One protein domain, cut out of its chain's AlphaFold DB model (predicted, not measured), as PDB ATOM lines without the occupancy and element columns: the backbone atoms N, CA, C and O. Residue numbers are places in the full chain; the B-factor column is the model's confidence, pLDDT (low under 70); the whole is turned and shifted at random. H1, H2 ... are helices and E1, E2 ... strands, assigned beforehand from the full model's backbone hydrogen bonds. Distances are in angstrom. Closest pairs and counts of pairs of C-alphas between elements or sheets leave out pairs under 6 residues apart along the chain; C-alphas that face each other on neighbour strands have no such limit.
ATOM      1  N   ILE A   3     -12.326  23.857 -20.425       95.62
ATOM      2  CA  ILE A   3     -13.149  22.986 -19.586       95.62
ATOM      3  C   ILE A   3     -14.423  23.722 -19.192       95.62
ATOM      4  O   ILE A   3     -14.386  24.923 -18.934       95.62
ATOM      5  N   ILE A   4     -15.530  22.994 -19.130       97.12
ATOM      6  CA  ILE A   4     -16.794  23.480 -18.584       97.12
ATOM      7  C   ILE A   4     -17.050  22.684 -17.315       97.12
ATOM      8  O   ILE A   4     -17.009  21.453 -17.362       97.12
ATOM      9  N   VAL A   5     -17.244  23.377 -16.194       97.75
ATOM     10  CA  VAL A   5     -17.421  22.725 -14.895       97.75
ATOM     11  C   VAL A   5     -18.825  22.998 -14.346       97.75
ATOM     12  O   VAL A   5     -19.094  24.140 -13.961       97.75
ATOM     13  N   PRO A   6     -19.701  21.970 -14.323       97.06
ATOM     14  CA  PRO A   6     -21.006  22.008 -13.663       97.06
ATOM     15  C   PRO A   6     -20.881  21.936 -12.135       97.06
ATOM     16  O   PRO A   6     -19.803  21.671 -11.597       97.06
ATOM     17  N   HIS A   7     -22.005  22.126 -11.449       96.06
ATOM     18  CA  HIS A   7     -22.195  21.961 -10.008       96.06
ATOM     19  C   HIS A   7     -21.195  22.743  -9.151       96.06
ATOM     20  O   HIS A   7     -20.662  22.251  -8.157       96.06
ATOM     21  N   ILE A   8     -20.938  23.992  -9.536       97.75
ATOM     22  CA  ILE A   8     -20.252  24.953  -8.675       97.75
ATOM     23  C   ILE A   8     -21.266  25.456  -7.655       97.75
ATOM     24  O   ILE A   8     -22.336  25.912  -8.044       97.75
ATOM     25  N   HIS A   9     -20.938  25.373  -6.364       97.00
ATOM     26  CA  HIS A   9     -21.789  25.858  -5.270       97.00
ATOM     27  C   HIS A   9     -21.227  27.123  -4.606       97.00
ATOM     28  O   HIS A   9     -21.800  27.641  -3.654       97.00
ATOM     29  N   GLY A  10     -20.103  27.655  -5.094       96.38
ATOM     30  CA  GLY A  10     -19.583  28.928  -4.611       96.38
ATOM     31  C   GLY A  10     -18.144  29.226  -5.015       96.38
ATOM     32  O   GLY A  10     -17.506  28.497  -5.779       96.38
ATOM     33  N   VAL A  11     -17.620  30.310  -4.438       98.19
ATOM     34  CA  VAL A  11     -16.284  30.868  -4.713       98.19
ATOM     35  C   VAL A  11     -15.175  29.833  -4.539       98.19
ATOM     36  O   VAL A  11     -14.229  29.786  -5.323       98.19
ATOM     37  N   GLU A  12     -15.289  28.952  -3.545       98.31
ATOM     38  CA  GLU A  12     -14.214  28.007  -3.245       98.31
ATOM     39  C   GLU A  12     -14.152  26.830  -4.209       98.31
ATOM     40  O   GLU A  12     -13.060  26.323  -4.474       98.31
ATOM     41  N   ASP A  13     -15.287  26.441  -4.782       98.19
ATOM     42  CA  ASP A  13     -15.328  25.468  -5.868       98.19
ATOM     43  C   ASP A  13     -14.737  26.080  -7.135       98.19
ATOM     44  O   ASP A  13     -13.815  25.510  -7.721       98.19
ATOM     45  N   ALA A  14     -15.181  27.290  -7.482       98.19
ATOM     46  CA  ALA A  14     -14.664  28.067  -8.602       98.19
ATOM     47  C   ALA A  14     -13.137  28.241  -8.536       98.19
ATOM     48  O   ALA A  14     -12.418  27.942  -9.490       98.19
ATOM     49  N   ARG A  15     -12.618  28.647  -7.374       98.19
ATOM     50  CA  ARG A  15     -11.183  28.828  -7.147       98.19
ATOM     51  C   ARG A  15     -10.412  27.521  -7.294       98.19
ATOM     52  O   ARG A  15      -9.342  27.532  -7.893       98.19
ATOM     53  N   ARG A  16     -10.940  26.398  -6.797       98.19
ATOM     54  CA  ARG A  16     -10.313  25.076  -6.982       98.19
ATOM     55  C   ARG A  16     -10.264  24.673  -8.454       98.19
ATOM     56  O   ARG A  16      -9.245  24.150  -8.892       98.19
ATOM     57  N   VAL A  17     -11.319  24.947  -9.219       97.75
ATOM     58  CA  VAL A  17     -11.346  24.689 -10.666       97.75
ATOM     59  C   VAL A  17     -10.285  25.507 -11.396       97.75
ATOM     60  O   VAL A  17      -9.503  24.950 -12.166       97.75
ATOM     61  N   ILE A  18     -10.235  26.815 -11.145       97.31
ATOM     62  CA  ILE A  18      -9.250  27.711 -11.759       97.31
ATOM     63  C   ILE A  18      -7.832  27.254 -11.410       97.31
ATOM     64  O   ILE A  18      -6.978  27.154 -12.294       97.31
ATOM     65  N   ASP A  19      -7.603  26.912 -10.142       97.00
ATOM     66  CA  ASP A  19      -6.308  26.471  -9.641       97.00
ATOM     67  C   ASP A  19      -5.783  25.246 -10.399       97.00
ATOM     68  O   ASP A  19      -4.640  25.234 -10.850       97.00
ATOM     69  N   VAL A  20      -6.620  24.236 -10.639       96.06
ATOM     70  CA  VAL A  20      -6.182  23.029 -11.362       96.06
ATOM     71  C   VAL A  20      -6.127  23.207 -12.883       96.06
ATOM     72  O   VAL A  20      -5.468  22.422 -13.570       96.06
ATOM     73  N   ALA A  21      -6.798  24.223 -13.432       95.38
ATOM     74  CA  ALA A  21      -6.921  24.442 -14.874       95.38
ATOM     75  C   ALA A  21      -5.938  25.480 -15.443       95.38
ATOM     76  O   ALA A  21      -5.604  25.442 -16.635       95.38
ATOM     77  N   LYS A  22      -5.447  26.409 -14.617       95.31
ATOM     78  CA  LYS A  22      -4.496  27.450 -15.022       95.31
ATOM     79  C   LYS A  22      -3.076  27.091 -14.594       95.31
ATOM     80  O   LYS A  22      -2.848  26.444 -13.582       95.31
ATOM     81  N   SER A  23      -2.099  27.482 -15.403       93.50
ATOM     82  CA  SER A  23      -0.675  27.254 -15.142       93.50
ATOM     83  C   SER A  23      -0.114  28.246 -14.106       93.50
ATOM     84  O   SER A  23      -0.807  29.217 -13.780       93.50
ATOM     85  N   PRO A  24       1.131  28.048 -13.607       92.19
ATOM     86  CA  PRO A  24       1.726  28.930 -12.600       92.19
ATOM     87  C   PRO A  24       1.630  30.413 -12.971       92.19
ATOM     88  O   PRO A  24       1.586  30.744 -14.156       92.19
ATOM     89  N   LEU A  25       1.581  31.271 -11.945       88.69
ATOM     90  CA  LEU A  25       1.117  32.676 -11.926       88.69
ATOM     91  C   LEU A  25      -0.396  32.857 -11.715       88.69
ATOM     92  O   LEU A  25      -0.785  33.867 -11.138       88.69
ATOM     93  N   VAL A  26      -1.228  31.896 -12.131       93.31
ATOM     94  CA  VAL A  26      -2.690  31.929 -11.908       93.31
ATOM     95  C   VAL A  26      -3.184  30.677 -11.174       93.31
ATOM     96  O   VAL A  26      -4.062  30.786 -10.327       93.31
ATOM     97  N   GLY A  27      -2.599  29.507 -11.450       95.00
ATOM     98  CA  GLY A  27      -2.934  28.241 -10.786       95.00
ATOM     99  C   GLY A  27      -1.750  27.268 -10.731       95.00
ATOM    100  O   GLY A  27      -0.593  27.673 -10.835       95.00
ATOM    101  N   HIS A  28      -2.031  25.975 -10.602       95.44
ATOM    102  CA  HIS A  28      -1.064  24.888 -10.410       95.44
ATOM    103  C   HIS A  28      -1.096  23.808 -11.506       95.44
ATOM    104  O   HIS A  28      -0.473  22.753 -11.356       95.44
ATOM    105  N   ARG A  29      -1.751  24.047 -12.649       93.31
ATOM    106  CA  ARG A  29      -1.693  23.129 -13.796       93.31
ATOM    107  C   ARG A  29      -0.263  23.002 -14.327       93.31
ATOM    108  O   ARG A  29       0.341  23.992 -14.758       93.31
ATOM    109  N   SER A  30       0.233  21.769 -14.411       90.69
ATOM    110  CA  SER A  30       1.523  21.441 -15.027       90.69
ATOM    111  C   SER A  30       1.691  22.056 -16.420       90.69
ATOM    112  O   SER A  30       0.755  22.131 -17.220       90.69
ATOM    113  N   ILE A  31       2.919  22.469 -16.727       84.81
ATOM    114  CA  ILE A  31       3.290  23.016 -18.034       84.81
ATOM    115  C   ILE A  31       3.818  21.871 -18.898       84.81
ATOM    116  O   ILE A  31       4.725  21.153 -18.485       84.81
ATOM    117  N   SER A  32       3.264  21.722 -20.098       81.06
ATOM    118  CA  SER A  32       3.768  20.809 -21.132       81.06
ATOM    119  C   SER A  32       4.347  21.609 -22.301       81.06
ATOM    120  O   SER A  32       4.091  22.805 -22.432       81.06
ATOM    121  N   ALA A  33       5.117  20.950 -23.161       81.44
ATOM    122  CA  ALA A  33       5.511  21.475 -24.466       81.44
ATOM    123  C   ALA A  33       4.648  20.855 -25.580       81.44
ATOM    124  O   ALA A  33       3.895  19.911 -25.330       81.44
ATOM    125  N   GLY A  34       4.771  21.379 -26.803       85.75
ATOM    126  CA  GLY A  34       4.119  20.800 -27.985       85.75
ATOM    127  C   GLY A  34       2.606  21.016 -28.020       85.75
ATOM    128  O   GLY A  34       1.853  20.117 -28.377       85.75
ATOM    129  N   PHE A  35       2.150  22.198 -27.617       89.44
ATOM    130  CA  PHE A  35       0.742  22.561 -27.706       89.44
ATOM    131  C   PHE A  35       0.343  22.834 -29.169       89.44
ATOM    132  O   PHE A  35       1.038  23.596 -29.849       89.44
ATOM    133  N   PRO A  36      -0.789  22.287 -29.660       90.31
ATOM    134  CA  PRO A  36      -1.283  22.578 -31.007       90.31
ATOM    135  C   PRO A  36      -1.662  24.056 -31.183       90.31
ATOM    136  O   PRO A  36      -1.640  24.554 -32.300       90.31
ATOM    137  N   GLN A  37      -1.940  24.774 -30.085       88.06
ATOM    138  CA  GLN A  37      -2.157  26.228 -30.083       88.06
ATOM    139  C   GLN A  37      -0.946  27.016 -30.608       88.06
ATOM    140  O   GLN A  37      -1.107  28.143 -31.060       88.06
ATOM    141  N   PHE A  38       0.249  26.422 -30.555       91.00
ATOM    142  CA  PHE A  38       1.486  27.008 -31.067       91.00
ATOM    143  C   PHE A  38       2.036  26.229 -32.263       91.00
ATOM    144  O   PHE A  38       3.236  26.277 -32.505       91.00
ATOM    145  N   GLU A  39       1.205  25.442 -32.955       93.75
ATOM    146  CA  GLU A  39       1.631  24.611 -34.094       93.75
ATOM    147  C   GLU A  39       2.837  23.710 -33.765       93.75
ATOM    148  O   GLU A  39       3.687  23.436 -34.608       93.75
ATOM    149  N   TYR A  40       2.928  23.253 -32.511       92.94
ATOM    150  CA  TYR A  40       4.059  22.473 -31.995       92.94
ATOM    151  C   TYR A  40       5.424  23.187 -32.051       92.94
ATOM    152  O   TYR A  40       6.463  22.541 -31.899       92.94
ATOM    153  N   ALA A  41       5.445  24.513 -32.209       93.19
ATOM    154  CA  ALA A  41       6.669  25.298 -32.197       93.19
ATOM    155  C   ALA A  41       7.402  25.196 -30.840       93.19
ATOM    156  O   ALA A  41       6.768  25.207 -29.775       93.19
ATOM    157  N   PRO A  42       8.747  25.131 -30.841       92.88
ATOM    158  CA  PRO A  42       9.540  25.088 -29.619       92.88
ATOM    159  C   PRO A  42       9.655  26.491 -29.009       92.88
ATOM    160  O   PRO A  42      10.591  27.237 -29.292       92.88
ATOM    161  N   LEU A  43       8.688  26.862 -28.172       92.81
ATOM    162  CA  LEU A  43       8.665  28.154 -27.485       92.81
ATOM    163  C   LEU A  43       9.247  28.070 -26.063       92.81
ATOM    164  O   LEU A  43       9.134  27.031 -25.405       92.81
ATOM    165  N   PRO A  44       9.828  29.167 -25.537       92.75
ATOM    166  CA  PRO A  44      10.221  29.241 -24.135       92.75
ATOM    167  C   PRO A  44       9.032  29.013 -23.192       92.75
ATOM    168  O   PRO A  44       7.937  29.527 -23.420       92.75
ATOM    169  N   ALA A  45       9.262  28.311 -22.078       90.44
ATOM    170  CA  ALA A  45       8.203  27.932 -21.138       90.44
ATOM    171  C   ALA A  45       7.412  29.127 -20.572       90.44
ATOM    172  O   ALA A  45       6.209  29.013 -20.366       90.44
ATOM    173  N   HIS A  46       8.064  30.275 -20.358       91.25
ATOM    174  CA  HIS A  46       7.398  31.481 -19.856       91.25
ATOM    175  C   HIS A  46       6.408  32.074 -20.872       91.25
ATOM    176  O   HIS A  46       5.344  32.538 -20.475       91.25
ATOM    177  N   ILE A  47       6.716  32.000 -22.175       92.69
ATOM    178  CA  ILE A  47       5.797  32.420 -23.243       92.69
ATOM    179  C   ILE A  47       4.606  31.467 -23.289       92.69
ATOM    180  O   ILE A  47       3.466  31.912 -23.214       92.69
ATOM    181  N   ILE A  48       4.866  30.154 -23.313       92.31
ATOM    182  CA  ILE A  48       3.811  29.129 -23.294       92.31
ATOM    183  C   ILE A  48       2.882  29.337 -22.096       92.31
ATOM    184  O   ILE A  48       1.668  29.319 -22.254       92.31
ATOM    185  N   GLN A  49       3.437  29.538 -20.902       92.00
ATOM    186  CA  GLN A  49       2.662  29.745 -19.681       92.00
ATOM    187  C   GLN A  49       1.779  30.993 -19.764       92.00
ATOM    188  O   GLN A  49       0.587  30.902 -19.470       92.00
ATOM    189  N   SER A  50       2.352  32.130 -20.166       92.12
ATOM    190  CA  SER A  50       1.632  33.402 -20.268       92.12
ATOM    191  C   SER A  50       0.487  33.314 -21.276       92.12
ATOM    192  O   SER A  50      -0.663  33.581 -20.935       92.12
ATOM    193  N   GLU A  51       0.779  32.852 -22.493       93.06
ATOM    194  CA  GLU A  51      -0.209  32.742 -23.571       93.06
ATOM    195  C   GLU A  51      -1.291  31.703 -23.254       93.06
ATOM    196  O   GLU A  51      -2.480  31.935 -23.478       93.06
ATOM    197  N   MET A  52      -0.917  30.564 -22.658       92.81
ATOM    198  CA  MET A  52      -1.899  29.563 -22.246       92.81
ATOM    199  C   MET A  52      -2.825  30.079 -21.144       92.81
ATOM    200  O   MET A  52      -4.005  29.757 -21.174       92.81
ATOM    201  N   ASN A  53      -2.341  30.867 -20.184       93.50
ATOM    202  CA  ASN A  53      -3.214  31.430 -19.153       93.50
ATOM    203  C   ASN A  53      -4.130  32.532 -19.696       93.50
ATOM    204  O   ASN A  53      -5.277  32.613 -19.256       93.50
ATOM    205  N   ALA A  54      -3.633  33.340 -20.638       92.12
ATOM    206  CA  ALA A  54      -4.364  34.462 -21.217       92.12
ATOM    207  C   ALA A  54      -5.419  34.036 -22.249       92.12
ATOM    208  O   ALA A  54      -6.511  34.593 -22.267       92.12
ATOM    209  N   THR A  55      -5.100  33.078 -23.127       91.00
ATOM    210  CA  THR A  55      -5.970  32.724 -24.268       91.00
ATOM    211  C   THR A  55      -6.052  31.222 -24.554       91.00
ATOM    212  O   THR A  55      -7.048  30.742 -25.097       91.00
ATOM    213  N   GLY A  56      -5.028  30.442 -24.193       90.12
ATOM    214  CA  GLY A  56      -4.943  29.025 -24.568       90.12
ATOM    215  C   GLY A  56      -5.688  28.043 -23.651       90.12
ATOM    216  O   GLY A  56      -5.945  26.910 -24.072       90.12
ATOM    217  N   SER A  57      -6.035  28.440 -22.426       92.56
ATOM    218  CA  SER A  57      -6.760  27.660 -21.414       92.56
ATOM    219  C   SER A  57      -7.963  28.463 -20.939       92.56
ATOM    220  O   SER A  57      -7.775  29.492 -20.298       92.56
ATOM    221  N   VAL A  58      -9.174  28.007 -21.257       95.56
ATOM    222  CA  VAL A  58     -10.427  28.697 -20.912       95.56
ATOM    223  C   VAL A  58     -11.229  27.866 -19.910       95.56
ATOM    224  O   VAL A  58     -11.486  26.684 -20.144       95.56
ATOM    225  N   VAL A  59     -11.633  28.478 -18.804       96.75
ATOM    226  CA  VAL A  59     -12.457  27.878 -17.753       96.75
ATOM    227  C   VAL A  59     -13.854  28.481 -17.807       96.75
ATOM    228  O   VAL A  59     -14.032  29.677 -17.576       96.75
ATOM    229  N   PHE A  60     -14.844  27.637 -18.087       97.38
ATOM    230  CA  PHE A  60     -16.254  27.989 -18.001       97.38
ATOM    231  C   PHE A  60     -16.804  27.482 -16.671       97.38
ATOM    232  O   PHE A  60     -16.818  26.274 -16.415       97.38
ATOM    233  N   ILE A  61     -17.261  28.407 -15.839       98.00
ATOM    234  CA  ILE A  61     -17.938  28.107 -14.582       98.00
ATOM    235  C   ILE A  61     -19.434  28.132 -14.836       98.00
ATOM    236  O   ILE A  61     -19.975  29.164 -15.234       98.00
ATOM    237  N   MET A  62     -20.099  26.997 -14.632       97.75
ATOM    238  CA  MET A  62     -21.544  26.936 -14.793       97.75
ATOM    239  C   MET A  62     -22.236  27.504 -13.560       97.75
ATOM    240  O   MET A  62     -22.081  26.997 -12.448       97.75
ATOM    241  N   ILE A  63     -23.009  28.562 -13.775       97.12
ATOM    242  CA  ILE A  63     -23.910  29.124 -12.776       97.12
ATOM    243  C   ILE A  63     -25.245  28.410 -12.944       97.12
ATOM    244  O   ILE A  63     -26.089  28.803 -13.749       97.12
ATOM    245  N   GLU A  64     -25.379  27.303 -12.221       95.19
ATOM    246  CA  GLU A  64     -26.554  26.426 -12.276       95.19
ATOM    247  C   GLU A  64     -27.097  26.021 -10.902       95.19
ATOM    248  O   GLU A  64     -28.076  25.289 -10.817       95.19
ATOM    249  N   THR A  65     -26.480  26.516  -9.828       94.81
ATOM    250  CA  THR A  65     -26.922  26.310  -8.444       94.81
ATOM    251  C   THR A  65     -27.354  27.645  -7.834       94.81
ATOM    252  O   THR A  65     -26.873  28.708  -8.250       94.81
ATOM    253  N   ALA A  66     -28.243  27.618  -6.837       93.31
ATOM    254  CA  ALA A  66     -28.711  28.838  -6.179       93.31
ATOM    255  C   ALA A  66     -27.560  29.554  -5.452       93.31
ATOM    256  O   ALA A  66     -27.400  30.765  -5.591       93.31
ATOM    257  N   ASP A  67     -26.705  28.795  -4.764       96.06
ATOM    258  CA  ASP A  67     -25.567  29.333  -4.012       96.06
ATOM    259  C   ASP A  67     -24.529  29.999  -4.935       96.06
ATOM    260  O   ASP A  67     -24.001  31.070  -4.625       96.06
ATOM    261  N   ALA A  68     -24.257  29.419  -6.114       96.06
ATOM    262  CA  ALA A  68     -23.373  30.055  -7.091       96.06
ATOM    263  C   ALA A  68     -23.986  31.316  -7.705       96.06
ATOM    264  O   ALA A  68     -23.249  32.259  -7.989       96.06
ATOM    265  N   LEU A  69     -25.309  31.359  -7.892       95.69
ATOM    266  CA  LEU A  69     -25.995  32.572  -8.333       95.69
ATOM    267  C   LEU A  69     -25.901  33.683  -7.276       95.69
ATOM    268  O   LEU A  69     -25.662  34.837  -7.626       95.69
ATOM    269  N   GLU A  70     -26.049  33.354  -5.991       95.69
ATOM    270  CA  GLU A  70     -25.892  34.324  -4.901       95.69
ATOM    271  C   GLU A  70     -24.464  34.885  -4.820       95.69
ATOM    272  O   GLU A  70     -24.285  36.079  -4.576       95.69
ATOM    273  N   ALA A  71     -23.456  34.049  -5.082       96.75
ATOM    274  CA  ALA A  71     -22.041  34.416  -5.053       96.75
ATOM    275  C   ALA A  71     -21.462  34.823  -6.424       96.75
ATOM    276  O   ALA A  71     -20.241  34.916  -6.572       96.75
ATOM    277  N   VAL A  72     -22.299  35.047  -7.444       96.69
ATOM    278  CA  VAL A  72     -21.851  35.152  -8.845       96.69
ATOM    279  C   VAL A  72     -20.843  36.279  -9.084       96.69
ATOM    280  O   VAL A  72     -19.885  36.093  -9.830       96.69
ATOM    281  N   GLU A  73     -21.007  37.421  -8.416       97.62
ATOM    282  CA  GLU A  73     -20.093  38.566  -8.531       97.62
ATOM    283  C   GLU A  73     -18.720  38.260  -7.914       97.62
ATOM    284  O   GLU A  73     -17.685  38.600  -8.487       97.62
ATOM    285  N   ASP A  74     -18.695  37.554  -6.780       98.12
ATOM    286  CA  ASP A  74     -17.448  37.145  -6.129       98.12
ATOM    287  C   ASP A  74     -16.725  36.068  -6.949       98.12
ATOM    288  O   ASP A  74     -15.498  36.083  -7.052       98.12
ATOM    289  N   ILE A  75     -17.477  35.159  -7.581       98.00
ATOM    290  CA  ILE A  75     -16.943  34.179  -8.534       98.00
ATOM    291  C   ILE A  75     -16.363  34.896  -9.761       98.00
ATOM    292  O   ILE A  75     -15.239  34.598 -10.162       98.00
ATOM    293  N   ALA A  76     -17.093  35.861 -10.332       97.06
ATOM    294  CA  ALA A  76     -16.651  36.644 -11.486       97.06
ATOM    295  C   ALA A  76     -15.361  37.429 -11.202       97.06
ATOM    296  O   ALA A  76     -14.542  37.630 -12.098       97.06
ATOM    297  N   ALA A  77     -15.172  37.868  -9.955       97.44
ATOM    298  CA  ALA A  77     -13.993  38.609  -9.527       97.44
ATOM    299  C   ALA A  77     -12.730  37.738  -9.379       97.44
ATOM    300  O   ALA A  77     -11.634  38.281  -9.198       97.44
ATOM    301  N   LEU A  78     -12.845  36.405  -9.443       96.62
ATOM    302  CA  LEU A  78     -11.696  35.514  -9.304       96.62
ATOM    303  C   LEU A  78     -10.720  35.664 -10.485       96.62
ATOM    304  O   LEU A  78     -11.113  35.520 -11.647       96.62
ATOM    305  N   PRO A  79      -9.413  35.861 -10.221       94.25
ATOM    306  CA  PRO A  79      -8.405  35.850 -11.272       94.25
ATOM    307  C   PRO A  79      -8.404  34.509 -12.010       94.25
ATOM    308  O   PRO A  79      -8.226  33.466 -11.392       94.25
ATOM    309  N   GLY A  80      -8.570  34.538 -13.334       91.50
ATOM    310  CA  GLY A  80      -8.624  33.327 -14.158       91.50
ATOM    311  C   GLY A  80     -10.019  32.719 -14.326       91.50
ATOM    312  O   GLY A  80     -10.124  31.671 -14.961       91.50
ATOM    313  N   CYS A  81     -11.071  33.362 -13.802       95.12
ATOM    314  CA  CYS A  81     -12.447  33.108 -14.220       95.12
ATOM    315  C   CYS A  81     -12.662  33.723 -15.611       95.12
ATOM    316  O   CYS A  81     -12.764  34.941 -15.742       95.12
ATOM    317  N   ASP A  82     -12.688  32.892 -16.656       95.12
ATOM    318  CA  ASP A  82     -12.769  33.390 -18.034       95.12
ATOM    319  C   ASP A  82     -14.217  33.609 -18.488       95.12
ATOM    320  O   ASP A  82     -14.521  34.607 -19.138       95.12
ATOM    321  N   VAL A  83     -15.111  32.664 -18.169       96.69
ATOM    322  CA  VAL A  83     -16.514  32.694 -18.601       96.69
ATOM    323  C   VAL A  83     -17.427  32.163 -17.501       96.69
ATOM    324  O   VAL A  83     -17.194  31.085 -16.952       96.69
ATOM    325  N   LEU A  84     -18.514  32.888 -17.243       97.31
ATOM    326  CA  LEU A  84     -19.663  32.394 -16.492       97.31
ATOM    327  C   LEU A  84     -20.728  31.911 -17.476       97.31
ATOM    328  O   LEU A  84     -21.194  32.676 -18.317       97.31
ATOM    329  N   LEU A  85     -21.082  30.634 -17.388       96.06
ATOM    330  CA  LEU A  85     -22.079  30.004 -18.243       96.06
ATOM    331  C   LEU A  85     -23.360  29.781 -17.440       96.06
ATOM    332  O   LEU A  85     -23.396  28.923 -16.565       96.06
ATOM    333  N   VAL A  86     -24.415  30.535 -17.735       92.81
ATOM    334  CA  VAL A  86     -25.740  30.275 -17.154       92.81
ATOM    335  C   VAL A  86     -26.367  29.095 -17.893       92.81
ATOM    336  O   VAL A  86     -26.453  29.107 -19.121       92.81
ATOM    337  N   ALA A  87     -26.771  28.065 -17.152       87.38
ATOM    338  CA  ALA A  87     -27.376  26.860 -17.711       87.38
ATOM    339  C   ALA A  87     -28.858  26.751 -17.337       87.38
ATOM    340  O   ALA A  87     -29.309  27.303 -16.335       87.38
ATOM    341  N   ASN A  88     -29.609  25.990 -18.132       85.19
ATOM    342  CA  ASN A  88     -31.043  25.783 -17.924       85.19
ATOM    343  C   ASN A  88     -31.365  25.136 -16.563       85.19
ATOM    344  O   ASN A  88     -32.431  25.383 -16.005       85.19
ATOM    345  N   ASP A  89     -30.440  24.350 -16.004       86.06
ATOM    346  CA  ASP A  89     -30.614  23.702 -14.700       86.06
ATOM    347  C   ASP A  89     -30.806  24.717 -13.559       86.06
ATOM    348  O   ASP A  89     -31.532  24.429 -12.605       86.06
ATOM    349  N   LEU A  90     -30.306  25.952 -13.721       88.50
ATOM    350  CA  LEU A  90     -30.556  27.043 -12.777       88.50
ATOM    351  C   LEU A  90     -32.051  27.326 -12.604       88.50
ATOM    352  O   LEU A  90     -32.488  27.636 -11.500       88.50
ATOM    353  N   ALA A  91     -32.843  27.225 -13.679       82.88
ATOM    354  CA  ALA A  91     -34.278  27.479 -13.617       82.88
ATOM    355  C   ALA A  91     -34.965  26.475 -12.683       82.88
ATOM    356  O   ALA A  91     -35.741  26.876 -11.810       82.88
ATOM    357  N   CYS A  92     -34.630  25.189 -12.824       83.69
ATOM    358  CA  CYS A  92     -35.120  24.125 -11.952       83.69
ATOM    359  C   CYS A  92     -34.701  24.359 -10.495       83.69
ATOM    360  O   CYS A  92     -35.533  24.245  -9.597       83.69
ATOM    361  N   GLU A  93     -33.439  24.733 -10.280       84.50
ATOM    362  CA  GLU A  93     -32.865  24.980  -8.957       84.50
ATOM    363  C   GLU A  93     -33.575  26.120  -8.208       84.50
ATOM    364  O   GLU A  93     -33.916  25.988  -7.033       84.50
ATOM    365  N   ILE A  94     -33.872  27.232  -8.887       84.25
ATOM    366  CA  ILE A  94     -34.549  28.388  -8.272       84.25
ATOM    367  C   ILE A  94     -36.083  28.269  -8.278       84.25
ATOM    368  O   ILE A  94     -36.790  29.220  -7.937       84.25
ATOM    369  N   GLY A  95     -36.617  27.102  -8.652       78.62
ATOM    370  CA  GLY A  95     -38.049  26.804  -8.614       78.62
ATOM    371  C   GLY A  95     -38.866  27.451  -9.734       78.62
ATOM    372  O   GLY A  95     -40.091  27.545  -9.630       78.62
ATOM    373  N   THR A  96     -38.219  27.888 -10.812       68.12
ATOM    374  CA  THR A  96     -38.898  28.327 -12.031       68.12
ATOM    375  C   THR A  96     -38.960  27.162 -13.004       68.12
ATOM    376  O   THR A  96     -37.937  26.711 -13.508       68.12
ATOM    377  N   LEU A  97     -40.161  26.648 -13.279       57.34
ATOM    378  CA  LEU A  97     -40.326  25.701 -14.385       57.34
ATOM    379  C   LEU A  97     -39.714  26.324 -15.654       57.34
ATOM    380  O   LEU A  97     -39.902  27.530 -15.843       57.34
ATOM    381  N   PRO A  98     -39.006  25.551 -16.501       54.06
ATOM    382  CA  PRO A  98     -38.479  26.036 -17.773       54.06
ATOM    383  C   PRO A  98     -39.644  26.309 -18.734       54.06
ATOM    384  O   PRO A  98     -39.992  25.524 -19.612       54.06
ATOM    385  N   ASP A  99     -40.303  27.432 -18.493       56.03
ATOM    386  CA  ASP A  99     -41.215  28.106 -19.388       56.03
ATOM    387  C   ASP A  99     -40.349  29.031 -20.245       56.03
ATOM    388  O   ASP A  99     -39.975  30.130 -19.829       56.03
ATOM    389  N   TRP A 100     -39.995  28.550 -21.438       53.53
ATOM    390  CA  TRP A 100     -39.187  29.277 -22.422       53.53
ATOM    391  C   TRP A 100     -39.843  30.583 -22.911       53.53
ATOM    392  O   TRP A 100     -39.200  31.348 -23.628       53.53
ATOM    393  N   GLU A 101     -41.101  30.851 -22.545       51.53
ATOM    394  CA  GLU A 101     -41.877  32.002 -23.005       51.53
ATOM    395  C   GLU A 101     -42.091  33.088 -21.939       51.53
ATOM    396  O   GLU A 101     -42.561  34.179 -22.276       51.53
ATOM    397  N   GLN A 102     -41.699  32.876 -20.674       51.31
ATOM    398  CA  GLN A 102     -41.840  33.902 -19.635       51.31
ATOM    399  C   GLN A 102     -40.566  34.701 -19.337       51.31
ATOM    400  O   GLN A 102     -39.486  34.183 -19.063       51.31
ATOM    401  N   GLY A 103     -40.734  36.030 -19.305       51.06
ATOM    402  CA  GLY A 103     -39.677  37.037 -19.144       51.06
ATOM    403  C   GLY A 103     -38.877  36.998 -17.835       51.06
ATOM    404  O   GLY A 103     -37.937  37.775 -17.687       51.06
ATOM    405  N   PHE A 104     -39.216  36.122 -16.885       52.16
ATOM    406  CA  PHE A 104     -38.491  36.016 -15.618       52.16
ATOM    407  C   PHE A 104     -37.084  35.425 -15.802       52.16
ATOM    408  O   PHE A 104     -36.149  35.938 -15.186       52.16
ATOM    409  N   TYR A 105     -36.905  34.449 -16.704       50.72
ATOM    410  CA  TYR A 105     -35.587  33.881 -17.029       50.72
ATOM    411  C   TYR A 105     -34.638  34.962 -17.586       50.72
ATOM    412  O   TYR A 105     -33.528  35.151 -17.092       50.72
ATOM    413  N   TRP A 106     -35.144  35.803 -18.497       47.31
ATOM    414  CA  TRP A 106     -34.416  36.955 -19.051       47.31
ATOM    415  C   TRP A 106     -34.095  38.050 -18.017       47.31
ATOM    416  O   TRP A 106     -33.150  38.826 -18.185       47.31
ATOM    417  N   SER A 107     -34.863  38.135 -16.925       54.00
ATOM    418  CA  SER A 107     -34.637  39.133 -15.871       54.00
ATOM    419  C   SER A 107     -33.412  38.836 -14.996       54.00
ATOM    420  O   SER A 107     -32.925  39.738 -14.317       54.00
ATOM    421  N   LEU A 108     -32.909  37.594 -15.004       51.62
ATOM    422  CA  LEU A 108     -31.705  37.199 -14.267       51.62
ATOM    423  C   LEU A 108     -30.433  37.423 -15.093       51.62
ATOM    424  O   LEU A 108     -29.468  37.953 -14.552       51.62
ATOM    425  N   GLU A 109     -30.461  37.159 -16.403       49.06
ATOM    426  CA  GLU A 109     -29.361  37.520 -17.321       49.06
ATOM    427  C   GLU A 109     -29.111  39.036 -17.379       49.06
ATOM    428  O   GLU A 109     -27.995  39.487 -17.624       49.06
ATOM    429  N   THR A 110     -30.137  39.847 -17.108       41.31
ATOM    430  CA  THR A 110     -30.038  41.316 -17.094       41.31
ATOM    431  C   THR A 110     -29.636  41.904 -15.740       41.31
ATOM    432  O   THR A 110     -29.441  43.115 -15.641       41.31
ATOM    433  N   ARG A 111     -29.428  41.087 -14.695       42.19
ATOM    434  CA  ARG A 111     -28.899  41.545 -13.396       42.19
ATOM    435  C   ARG A 111     -27.376  41.701 -13.388       42.19
ATOM    436  O   ARG A 111     -26.745  41.461 -12.368       42.19
TER     437      ARG A 111
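This is residues 3 to 111 of the 139 residues of the protein "HpcH/HpaI aldolase" of Verticillium alfalfae (strain VaMs.102 / ATCC MYA-4576 / FGSC 10136) (UniProt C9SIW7). A small parallel sheet of three strands, E1, E2 and E3, sits in the middle of a long, thin body, with H1 along one face and the short H3 and H4 near it. At one end H2 and the long loop of residues 22 to 44 reach away from the sheet, and at the other end H5 and H6 make a loosely attached tail. The printed part has 109 residues, with six named helices and three named strands that follow each other along the chain as E1 H1 H2 E2 H3 H4 E3 H5 H6; the sheet's order is E1 E2 E3, all parallel, and the class is mixed, helices and strands, with helices holding 44 and strands 13 of the 57 residues in named elements. The whole is loose, with a radius of gyration of the C-alphas of 16.9 A, and a rod with spans of 53 by 26 by 19 A.

E2, residues 58 to 63, is the inner strand, with edge strands E1, residues 3 to 5, and E3, residues 83 to 86. E1 and E2 are parallel at 19 degrees, with N 5 and O 60 at 2.9 A. E2 and E3 are parallel at 29 degrees, with N 63 and O 85 at 2.8 A. H1, residues 11 to 21, is on the sheet at a height of 9.8 A, over E2, and runs along the strands at 21 degrees to E2 on the local plane; the closest C-alphas of H1 and E2, Ile 18 and Val 59, are 6.8 A apart. H4, residues 72 to 76, touches H1, the closest C-alphas being Val 11 and Ile 75 at 5.1 A. H4 and H3, residues 66 to 70, only graze the sheet. E1, H1 H2, E2 and E2, H3 H4, E3 are strand-helix-strand units, two parallel neighbour strands with helices between, each with a right-handed crossover. H2, residues 45 to 56, is not on the sheet and touches no helix. H5, residues 89 to 93, and H6, residues 104 to 109, are close but not clearly touching, the closest C-alphas, Ala 91 and Tyr 105, being 7.4 A apart. Every O i to N i+4 pair is within hydrogen-bond range in H1, H2, H3, H4 and H5; in H6 0 of 2 are, beside 2 of 3 O i to N i+3 pairs.

E1 begins at C-alpha 3, (-13.149, 22.986, -19.586). E2 is 15.8 A long, H1 15.2 A and H2 13.6 A, from C-alpha 45 at (8.203, 27.932, -21.138). H6 ends at C-alpha 109, (-29.361, 37.520, -17.321).

The two C-alphas farthest apart, those of Pro 42 and Gln 102, are 53.1 A apart. The printed part has no cut. The link from H1 to H2, 23 residues, is long. The mean pLDDT of the printed part is 87.2, and residues 96 to 111 are under 70.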